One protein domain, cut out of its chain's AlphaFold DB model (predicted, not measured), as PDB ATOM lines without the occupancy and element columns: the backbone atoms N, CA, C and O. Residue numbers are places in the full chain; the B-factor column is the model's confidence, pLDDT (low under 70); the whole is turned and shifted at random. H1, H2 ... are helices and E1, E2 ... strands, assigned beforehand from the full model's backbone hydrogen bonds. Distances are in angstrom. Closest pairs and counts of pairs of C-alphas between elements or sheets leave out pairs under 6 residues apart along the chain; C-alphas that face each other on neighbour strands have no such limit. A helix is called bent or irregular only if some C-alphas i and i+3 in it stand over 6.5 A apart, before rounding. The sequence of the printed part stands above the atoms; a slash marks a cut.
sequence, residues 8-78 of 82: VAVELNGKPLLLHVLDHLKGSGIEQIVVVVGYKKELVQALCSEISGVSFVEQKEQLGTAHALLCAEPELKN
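What this domain is: This is residues 8 to 78 of the 82 residues of the protein "MobA-like NTP transferase domain protein" of Leptospira alexanderi serovar Manhao 3 str. L 60 (UniProt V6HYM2). A narrow ribbon of two parallel strands, E1 and E2, forms the middle, with H3 packed over one face and H2 packed on the other. H1 is on the same side of the ribbon as H2 and opposite H3, set off past E1, near E1 and H2; along the longest span the loop at residues 12 to 13 reaches out beyond H1 at one end, and H3 is toward the other end. The printed part has 71 residues with three named helices and two named strands, in the order H1, E1, H2, E2, H3, and its class is mixed, helices and strands. It is compact, with a radius of gyration of the C-alphas of 12.4 A and spans of 32 by 26 by 18 A.

How they stand to each other: E1, residues 33 to 37, and E2, residues 54 to 58, are parallel neighbours, with 30 degrees between their directions. The C-alphas of Val 35 and Phe 56 face each other at 4.9 A. N 35 and O 55 are within hydrogen-bond range at 2.8 A, as are N 55 and O 33 at 2.9 A. H3, residues 65 to 76, has 6 pairs of C-alphas within 8 A of E1, the closest being Val 36 and Ala 68 at 6.4 A. Its closest C-alphas to E2 are those of Ala 72 and Val 57, 6.1 A apart. E1, H2, residues 41 to 48, and E2 form a strand-helix-strand unit, two parallel neighbour strands with a helix between them along the chain, and its crossover is right-handed. The closest C-alphas of H2 and E2 are those of Cys 48 and Val 54, at 7.3 A. H1, residues 17 to 27, and E1 are near each other. H1 and H2 are close but not clearly touching, with the C-alphas of Leu 19 and Cys 48 closest at 7.3 A; they run the same way at a steep tilt of 46 degrees. H3 is apart from H1 and from H2. In H1 and H2 every O i to N i+4 pair is within hydrogen-bond range; in H3 it is 6 of 8.

Where its parts are: E1 measures 12.5 A from first to last C-alpha and E2 13.5 A. H1 begins at C-alpha 17, (27.118, -40.146, -15.740), and measures 15.7 A. H2 measures 10.8 A. H3 measures 16.3 A and ends at C-alpha 76, (10.577, -55.858, -23.745); it is irregular, with C-alphas 71 and 74 at 7.2 A. Residues 11 to 12 pair with residues 15 to 16, antiparallel.

The domain as a whole: The two C-alphas farthest apart are those of Asn 13 and Lys 77, 36.4 A. The printed part has no cut. The links H1 to E1, E1 to H2 and H2 to E2 are tight, and E2 to H3 is short. The mean pLDDT of the printed part is 93.2, and no printed residue is under 70.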
ATOM      1  N   VAL A   8      21.643 -36.694 -16.312       87.94
ATOM      2  CA  VAL A   8      22.363 -37.842 -16.872       87.94
ATOM      3  C   VAL A   8      23.570 -37.445 -17.729       87.94
ATOM      4  O   VAL A   8      24.464 -38.260 -17.936       87.94
ATOM      5  N   ALA A   9      23.599 -36.199 -18.207       89.44
ATOM      6  CA  ALA A   9      24.669 -35.645 -19.024       89.44
ATOM      7  C   ALA A   9      25.742 -34.919 -18.196       89.44
ATOM      8  O   ALA A   9      26.768 -34.543 -18.750       89.44
ATOM      9  N   VAL A  10      25.524 -34.729 -16.888       92.00
ATOM     10  CA  VAL A  10      26.547 -34.186 -15.985       92.00
ATOM     11  C   VAL A  10      27.771 -35.098 -16.016       92.00
ATOM     12  O   VAL A  10      27.642 -36.322 -15.954       92.00
ATOM     13  N   GLU A  11      28.950 -34.500 -16.127       93.00
ATOM     14  CA  GLU A  11      30.206 -35.232 -16.223       93.00
ATOM     15  C   GLU A  11      30.754 -35.604 -14.845       93.00
ATOM     16  O   GLU A  11      30.758 -34.806 -13.907       93.00
ATOM     17  N   LEU A  12      31.269 -36.826 -14.753       92.75
ATOM     18  CA  LEU A  12      32.081 -37.324 -13.652       92.75
ATOM     19  C   LEU A  12      33.404 -37.806 -14.250       92.75
ATOM     20  O   LEU A  12      33.408 -38.711 -15.083       92.75
ATOM     21  N   ASN A  13      34.516 -37.185 -13.847       93.25
ATOM     22  CA  ASN A  13      35.855 -37.450 -14.394       93.25
ATOM     23  C   ASN A  13      35.918 -37.370 -15.935       93.25
ATOM     24  O   ASN A  13      36.493 -38.241 -16.580       93.25
ATOM     25  N   GLY A  14      35.299 -36.341 -16.527       93.44
ATOM     26  CA  GLY A  14      35.327 -36.100 -17.979       93.44
ATOM     27  C   GLY A  14      34.463 -37.049 -18.812       93.44
ATOM     28  O   GLY A  14      34.604 -37.094 -20.030       93.44
ATOM     29  N   LYS A  15      33.583 -37.830 -18.171       93.50
ATOM     30  CA  LYS A  15      32.632 -38.716 -18.848       93.50
ATOM     31  C   LYS A  15      31.220 -38.528 -18.273       93.50
ATOM     32  O   LYS A  15      31.072 -38.518 -17.047       93.50
ATOM     33  N   PRO A  16      30.177 -38.379 -19.110       95.31
ATOM     34  CA  PRO A  16      28.800 -38.251 -18.641       95.31
ATOM     35  C   PRO A  16      28.359 -39.430 -17.767       95.31
ATOM     36  O   PRO A  16      28.654 -40.585 -18.081       95.31
ATOM     37  N   LEU A  17      27.606 -39.145 -16.700       95.19
ATOM     38  CA  LEU A  17      27.118 -40.146 -15.740       95.19
ATOM     39  C   LEU A  17      26.414 -41.334 -16.407       95.19
ATOM     40  O   LEU A  17      26.651 -42.476 -16.022       95.19
ATOM     41  N   LEU A  18      25.580 -41.084 -17.421       95.12
ATOM     42  CA  LEU A  18      24.891 -42.153 -18.149       95.12
ATOM     43  C   LEU A  18      25.861 -43.146 -18.789       95.12
ATOM     44  O   LEU A  18      25.625 -44.349 -18.740       95.12
ATOM     45  N   LEU A  19      26.959 -42.655 -19.358       95.75
ATOM     46  CA  LEU A  19      27.900 -43.511 -20.068       95.75
ATOM     47  C   LEU A  19      28.674 -44.419 -19.108       95.75
ATOM     48  O   LEU A  19      29.001 -45.537 -19.476       95.75
ATOM     49  N   HIS A  20      28.931 -43.980 -17.871       96.19
ATOM     50  CA  HIS A  20      29.496 -44.858 -16.835       96.19
ATOM     51  C   HIS A  20      28.564 -46.032 -16.514       96.19
ATOM     52  O   HIS A  20      29.011 -47.167 -16.375       96.19
ATOM     53  N   VAL A  21      27.254 -45.775 -16.429       95.50
ATOM     54  CA  VAL A  21      26.255 -46.829 -16.187       95.50
ATOM     55  C   VAL A  21      26.216 -47.808 -17.359       95.50
ATOM     56  O   VAL A  21      26.252 -49.016 -17.142       95.50
ATOM     57  N   LEU A  22      26.174 -47.300 -18.593       96.00
ATOM     58  CA  LEU A  22      26.127 -48.138 -19.793       96.00
ATOM     59  C   LEU A  22      27.379 -49.013 -19.940       96.00
ATOM     60  O   LEU A  22      27.242 -50.206 -20.206       96.00
ATOM     61  N   ASP A  23      28.571 -48.463 -19.688       95.06
ATOM     62  CA  ASP A  23      29.823 -49.227 -19.658       95.06
ATOM     63  C   ASP A  23      29.759 -50.393 -18.669       95.06
ATOM     64  O   ASP A  23      30.123 -51.516 -19.007       95.06
ATOM     65  N   HIS A  24      29.284 -50.146 -17.444       96.00
ATOM     66  CA  HIS A  24      29.213 -51.176 -16.408       96.00
ATOM     67  C   HIS A  24      28.185 -52.264 -16.739       96.00
ATOM     68  O   HIS A  24      28.453 -53.446 -16.518       96.00
ATOM     69  N   LEU A  25      27.026 -51.890 -17.294       96.00
ATOM     70  CA  LEU A  25      26.021 -52.855 -17.750       96.00
ATOM     71  C   LEU A  25      26.594 -53.743 -18.865       96.00
ATOM     72  O   LEU A  25      26.500 -54.968 -18.784       96.00
ATOM     73  N   LYS A  26      27.266 -53.141 -19.853       94.06
ATOM     74  CA  LYS A  26      27.927 -53.863 -20.950       94.06
ATOM     75  C   LYS A  26      29.054 -54.766 -20.457       94.06
ATOM     76  O   LYS A  26      29.104 -55.932 -20.831       94.06
ATOM     77  N   GLY A  27      29.913 -54.265 -19.570       95.69
ATOM     78  CA  GLY A  27      30.980 -55.045 -18.938       95.69
ATOM     79  C   GLY A  27      30.466 -56.219 -18.098       95.69
ATOM     80  O   GLY A  27      31.199 -57.179 -17.881       95.69
ATOM     81  N   SER A  28      29.198 -56.175 -17.679       96.31
ATOM     82  CA  SER A  28      28.512 -57.264 -16.971       96.31
ATOM     83  C   SER A  28      27.813 -58.263 -17.907       96.31
ATOM     84  O   SER A  28      27.130 -59.164 -17.428       96.31
ATOM     85  N   GLY A  29      27.953 -58.114 -19.230       93.69
ATOM     86  CA  GLY A  29      27.345 -58.996 -20.231       93.69
ATOM     87  C   GLY A  29      25.913 -58.631 -20.637       93.69
ATOM     88  O   GLY A  29      25.254 -59.420 -21.307       93.69
ATOM     89  N   ILE A  30      25.402 -57.453 -20.256       93.25
ATOM     90  CA  ILE A  30      24.062 -57.006 -20.663       93.25
ATOM     91  C   ILE A  30      24.141 -56.405 -22.066       93.25
ATOM     92  O   ILE A  30      24.652 -55.301 -22.263       93.25
ATOM     93  N   GLU A  31      23.617 -57.124 -23.057       90.06
ATOM     94  CA  GLU A  31      23.739 -56.721 -24.461       90.06
ATOM     95  C   GLU A  31      22.616 -55.797 -24.941       90.06
ATOM     96  O   GLU A  31      22.870 -54.951 -25.800       90.06
ATOM     97  N   GLN A  32      21.416 -55.904 -24.364       91.62
ATOM     98  CA  GLN A  32      20.242 -55.104 -24.727       91.62
ATOM     99  C   GLN A  32      19.849 -54.182 -23.572       91.62
ATOM    100  O   GLN A  32      19.556 -54.644 -22.471       91.62
ATOM    101  N   ILE A  33      19.850 -52.873 -23.820       93.75
ATOM    102  CA  ILE A  33      19.578 -51.845 -22.814       93.75
ATOM    103  C   ILE A  33      18.524 -50.887 -23.365       93.75
ATOM    104  O   ILE A  33      18.712 -50.289 -24.419       93.75
ATOM    105  N   VAL A  34      17.436 -50.698 -22.622       94.56
ATOM    106  CA  VAL A  34      16.393 -49.720 -22.956       94.56
ATOM    107  C   VAL A  34      16.559 -48.498 -22.058       94.56
ATOM    108  O   VAL A  34      16.477 -48.602 -20.833       94.56
ATOM    109  N   VAL A  35      16.783 -47.328 -22.653       95.31
ATOM    110  CA  VAL A  35      16.913 -46.055 -21.935       95.31
ATOM    111  C   VAL A  35      15.610 -45.274 -22.055       95.31
ATOM    112  O   VAL A  35      15.221 -44.822 -23.133       95.31
ATOM    113  N   VAL A  36      14.936 -45.076 -20.923       95.56
ATOM    114  CA  VAL A  36      13.736 -44.238 -20.859       95.56
ATOM    115  C   VAL A  36      14.153 -42.768 -20.825       95.56
ATOM    116  O   VAL A  36      14.827 -42.322 -19.895       95.56
ATOM    117  N   VAL A  37      13.755 -42.009 -21.842       95.31
ATOM    118  CA  VAL A  37      14.096 -40.593 -22.024       95.31
ATOM    119  C   VAL A  37      12.867 -39.700 -21.880       95.31
ATOM    120  O   VAL A  37      11.739 -40.129 -22.084       95.31
ATOM    121  N   GLY A  38      13.086 -38.434 -21.533       92.25
ATOM    122  CA  GLY A  38      12.026 -37.432 -21.409       92.25
ATOM    123  C   GLY A  38      12.567 -36.044 -21.732       92.25
ATOM    124  O   GLY A  38      12.868 -35.740 -22.884       92.25
ATOM    125  N   TYR A  39      12.748 -35.204 -20.710       88.56
ATOM    126  CA  TYR A  39      13.322 -33.862 -20.867       88.56
ATOM    127  C   TYR A  39      14.664 -33.896 -21.621       88.56
ATOM    128  O   TYR A  39      15.597 -34.572 -21.184       88.56
ATOM    129  N   LYS A  40      14.756 -33.147 -22.732       89.94
ATOM    130  CA  LYS A  40      15.933 -33.072 -23.621       89.94
ATOM    131  C   LYS A  40      16.422 -34.436 -24.130       89.94
ATOM    132  O   LYS A  40      17.627 -34.695 -24.180       89.94
ATOM    133  N   LYS A  41      15.484 -35.305 -24.515       92.44
ATOM    134  CA  LYS A  41      15.757 -36.644 -25.060       92.44
ATOM    135  C   LYS A  41      16.792 -36.662 -26.186       92.44
ATOM    136  O   LYS A  41      17.622 -37.561 -26.189       92.44
ATOM    137  N   GLU A  42      16.803 -35.666 -27.076       94.31
ATOM    138  CA  GLU A  42      17.733 -35.629 -28.216       94.31
ATOM    139  C   GLU A  42      19.197 -35.593 -27.762       94.31
ATOM    140  O   GLU A  42      20.042 -36.272 -28.337       94.31
ATOM    141  N   LEU A  43      19.498 -34.868 -26.677       92.69
ATOM    142  CA  LEU A  43      20.846 -34.820 -26.107       92.69
ATOM    143  C   LEU A  43      21.242 -36.186 -25.538       92.69
ATOM    144  O   LEU A  43      22.354 -36.653 -25.765       92.69
ATOM    145  N   VAL A  44      20.330 -36.840 -24.817       94.00
ATOM    146  CA  VAL A  44      20.573 -38.167 -24.228       94.00
ATOM    147  C   VAL A  44      20.782 -39.223 -25.316       94.00
ATOM    148  O   VAL A  44      21.682 -40.052 -25.201       94.00
ATOM    149  N   GLN A  45      19.987 -39.162 -26.386       94.94
ATOM    150  CA  GLN A  45      20.119 -40.029 -27.556       94.94
ATOM    151  C   GLN A  45      21.457 -39.807 -28.266       94.94
ATOM    152  O   GLN A  45      22.153 -40.776 -28.550       94.94
ATOM    153  N   ALA A  46      21.861 -38.550 -28.481       94.62
ATOM    154  CA  ALA A  46      23.151 -38.223 -29.087       94.62
ATOM    155  C   ALA A  46      24.331 -38.770 -28.267       94.62
ATOM    156  O   ALA A  46      25.217 -39.405 -28.835       94.62
ATOM    157  N   LEU A  47      24.299 -38.613 -26.934       93.62
ATOM    158  CA  LEU A  47      25.329 -39.147 -26.031       93.62
ATOM    159  C   LEU A  47      25.516 -40.664 -26.159       93.62
ATOM    160  O   LEU A  47      26.615 -41.163 -25.954       93.62
ATOM    161  N   CYS A  48      24.444 -41.390 -26.466       94.50
ATOM    162  CA  CYS A  48      24.436 -42.849 -26.503       94.50
ATOM    163  C   CYS A  48      24.480 -43.420 -27.931       94.50
ATOM    164  O   CYS A  48      24.441 -44.635 -28.090       94.50
ATOM    165  N   SER A  49      24.541 -42.567 -28.960       91.50
ATOM    166  CA  SER A  49      24.385 -42.958 -30.370       91.50
ATOM    167  C   SER A  49      25.430 -43.960 -30.874       91.50
ATOM    168  O   SER A  49      25.126 -44.771 -31.744       91.50
ATOM    169  N   GLU A  50      26.635 -43.946 -30.302       91.12
ATOM    170  CA  GLU A  50      27.726 -44.862 -30.665       91.12
ATOM    171  C   GLU A  50      27.699 -46.187 -29.879       91.12
ATOM    172  O   GLU A  50      28.511 -47.079 -30.125       91.12
ATOM    173  N   ILE A  51      26.766 -46.349 -28.932       92.75
ATOM    174  CA  ILE A  51      26.687 -47.534 -28.072       92.75
ATOM    175  C   ILE A  51      25.726 -48.548 -28.687       92.75
ATOM    176  O   ILE A  51      24.512 -48.346 -28.745       92.75
ATOM    177  N   SER A  52      26.268 -49.688 -29.112       93.19
ATOM    178  CA  SER A  52      25.474 -50.780 -29.671       93.19
ATOM    179  C   SER A  52      24.496 -51.360 -28.643       93.19
ATOM    180  O   SER A  52      24.775 -51.413 -27.445       93.19
ATOM    181  N   GLY A  53      23.337 -51.836 -29.102       92.25
ATOM    182  CA  GLY A  53      22.346 -52.499 -28.244       92.25
ATOM    183  C   GLY A  53      21.636 -51.581 -27.241       92.25
ATOM    184  O   GLY A  53      21.028 -52.087 -26.302       92.25
ATOM    185  N   VAL A  54      21.707 -50.258 -27.422       94.81
ATOM    186  CA  VAL A  54      20.910 -49.280 -26.669       94.81
ATOM    187  C   VAL A  54      19.717 -48.841 -27.517       94.81
ATOM    188  O   VAL A  54      19.897 -48.362 -28.636       94.81
ATOM    189  N   SER A  55      18.501 -48.981 -26.989       93.88
ATOM    190  CA  SER A  55      17.280 -48.406 -27.568       93.88
ATOM    191  C   SER A  55      16.669 -47.363 -26.636       93.88
ATOM    192  O   SER A  55      17.046 -47.246 -25.466       93.88
ATOM    193  N   PHE A  56      15.739 -46.560 -27.158       94.50
ATOM    194  CA  PHE A  56      15.139 -45.452 -26.418       94.50
ATOM    195  C   PHE A  56      13.624 -45.525 -26.449       94.50
ATOM    196  O   PHE A  56      13.025 -45.706 -27.507       94.50
ATOM    197  N   VAL A  57      13.013 -45.265 -25.299       95.62
ATOM    198  CA  VAL A  57      11.564 -45.073 -25.171       95.62
ATOM    199  C   VAL A  57      11.288 -43.745 -24.492       95.62
ATOM    200  O   VAL A  57      11.994 -43.350 -23.567       95.62
ATOM    201  N   GLU A  58      10.271 -43.029 -24.950       95.88
ATOM    202  CA  GLU A  58       9.944 -41.718 -24.400       95.88
ATOM    203  C   GLU A  58       8.875 -41.819 -23.309       95.88
ATOM    204  O   GLU A  58       7.743 -42.227 -23.564       95.88
ATOM    205  N   GLN A  59       9.209 -41.351 -22.109       96.88
ATOM    206  CA  GLN A  59       8.232 -41.007 -21.090       96.88
ATOM    207  C   GLN A  59       7.764 -39.562 -21.326       96.88
ATOM    208  O   GLN A  59       8.402 -38.606 -20.880       96.88
ATOM    209  N   LYS A  60       6.634 -39.405 -22.024       94.44
ATOM    210  CA  LYS A  60       6.058 -38.086 -22.350       94.44
ATOM    211  C   LYS A  60       5.652 -37.286 -21.106       94.44
ATOM    212  O   LYS A  60       5.820 -36.072 -21.076       94.44
ATOM    213  N   GLU A  61       5.153 -37.972 -20.078       94.62
ATOM    214  CA  GLU A  61       4.688 -37.378 -18.820       94.62
ATOM    215  C   GLU A  61       5.419 -37.995 -17.620       94.62
ATOM    216  O   GLU A  61       5.479 -39.219 -17.466       94.62
ATOM    217  N   GLN A  62       5.960 -37.148 -16.739       92.31
ATOM    218  CA  GLN A  62       6.751 -37.560 -15.571       92.31
ATOM    219  C   GLN A  62       5.860 -38.038 -14.411       92.31
ATOM    220  O   GLN A  62       5.821 -37.435 -13.342       92.31
ATOM    221  N   LEU A  63       5.163 -39.158 -14.615       95.56
ATOM    222  CA  LEU A  63       4.253 -39.781 -13.638       95.56
ATOM    223  C   LEU A  63       4.967 -40.737 -12.658       95.56
ATOM    224  O   LEU A  63       4.333 -41.551 -11.990       95.56
ATOM    225  N   GLY A  64       6.298 -40.661 -12.580       94.31
ATOM    226  CA  GLY A  64       7.129 -41.484 -11.697       94.31
ATOM    227  C   GLY A  64       7.815 -42.667 -12.387       94.31
ATOM    228  O   GLY A  64       7.708 -42.877 -13.597       94.31
ATOM    229  N   THR A  65       8.569 -43.438 -11.599       94.38
ATOM    230  CA  THR A  65       9.437 -44.526 -12.088       94.38
ATOM    231  C   THR A  65       8.664 -45.764 -12.528       94.38
ATOM    232  O   THR A  65       9.054 -46.397 -13.504       94.38
ATOM    233  N   ALA A  66       7.545 -46.088 -11.875       96.44
ATOM    234  CA  ALA A  66       6.678 -47.185 -12.308       96.44
ATOM    235  C   ALA A  66       6.119 -46.924 -13.715       96.44
ATOM    236  O   ALA A  66       6.170 -47.797 -14.575       96.44
ATOM    237  N   HIS A  67       5.680 -45.691 -13.987       96.75
ATOM    238  CA  HIS A  67       5.265 -45.285 -15.329       96.75
ATOM    239  C   HIS A  67       6.423 -45.361 -16.335       96.75
ATOM    240  O   HIS A  67       6.227 -45.836 -17.445       96.75
ATOM    241  N   ALA A  68       7.637 -44.958 -15.943       95.62
ATOM    242  CA  ALA A  68       8.816 -45.069 -16.807       95.62
ATOM    243  C   ALA A  68       9.094 -46.528 -17.209       95.62
ATOM    244  O   ALA A  68       9.389 -46.795 -18.370       95.62
ATOM    245  N   LEU A  69       8.941 -47.469 -16.271       94.44
ATOM    246  CA  LEU A  69       9.062 -48.897 -16.554       94.44
ATOM    247  C   LEU A  69       7.970 -49.383 -17.521       94.44
ATOM    248  O   LEU A  69       8.275 -50.114 -18.458       94.44
ATOM    249  N   LEU A  70       6.721 -48.936 -17.347       95.56
ATOM    250  CA  LEU A  70       5.625 -49.256 -18.273       95.56
ATOM    251  C   LEU A  70       5.876 -48.712 -19.687       95.56
ATOM    252  O   LEU A  70       5.572 -49.389 -20.663       95.56
ATOM    253  N   CYS A  71       6.497 -47.534 -19.827       95.38
ATOM    254  CA  CYS A  71       6.891 -47.010 -21.140       95.38
ATOM    255  C   CYS A  71       7.891 -47.922 -21.875       95.38
ATOM    256  O   CYS A  71       7.942 -47.887 -23.102       95.38
ATOM    257  N   ALA A  72       8.676 -48.728 -21.152       94.56
ATOM    258  CA  ALA A  72       9.626 -49.678 -21.728       94.56
ATOM    259  C   ALA A  72       8.998 -51.033 -22.097       94.56
ATOM    260  O   ALA A  72       9.615 -51.801 -22.830       94.56
ATOM    261  N   GLU A  73       7.773 -51.326 -21.644       92.44
ATOM    262  CA  GLU A  73       7.079 -52.595 -21.908       92.44
ATOM    263  C   GLU A  73       7.082 -53.002 -23.396       92.44
ATOM    264  O   GLU A  73       7.379 -54.166 -23.674       92.44
ATOM    265  N   PRO A  74       6.814 -52.110 -24.377       89.44
ATOM    266  CA  PRO A  74       6.776 -52.499 -25.788       89.44
ATOM    267  C   PRO A  74       8.109 -53.045 -26.313       89.44
ATOM    268  O   PRO A  74       8.103 -54.003 -27.083       89.44
ATOM    269  N   GLU A  75       9.236 -52.487 -25.861       88.44
ATOM    270  CA  GLU A  75      10.581 -52.941 -26.245       88.44
ATOM    271  C   GLU A  75      10.910 -54.311 -25.638       88.44
ATOM    272  O   GLU A  75      11.627 -55.114 -26.232       88.44
ATOM    273  N   LEU A  76      10.344 -54.608 -24.466       84.69
ATOM    274  CA  LEU A  76      10.577 -55.858 -23.745       84.69
ATOM    275  C   LEU A  76       9.750 -57.033 -24.288       84.69
ATOM    276  O   LEU A  76      10.092 -58.182 -24.022       84.69
ATOM    277  N   LYS A  77       8.697 -56.794 -25.083       83.25
ATOM    278  CA  LYS A  77       7.841 -57.871 -25.635       83.25
ATOM    279  C   LYS A  77       8.589 -58.852 -26.534       83.25
ATOM    280  O   LYS A  77       8.188 -60.008 -26.636       83.25
ATOM    281  N   ASN A  78       9.668 -58.401 -27.166       72.69
ATOM    282  CA  ASN A  78      10.508 -59.229 -28.028       72.69
ATOM    283  C   ASN A  78      11.747 -59.776 -27.308       72.69
ATOM    284  O   ASN A  78      12.562 -60.459 -27.933       72.69
TER     285      ASN A  78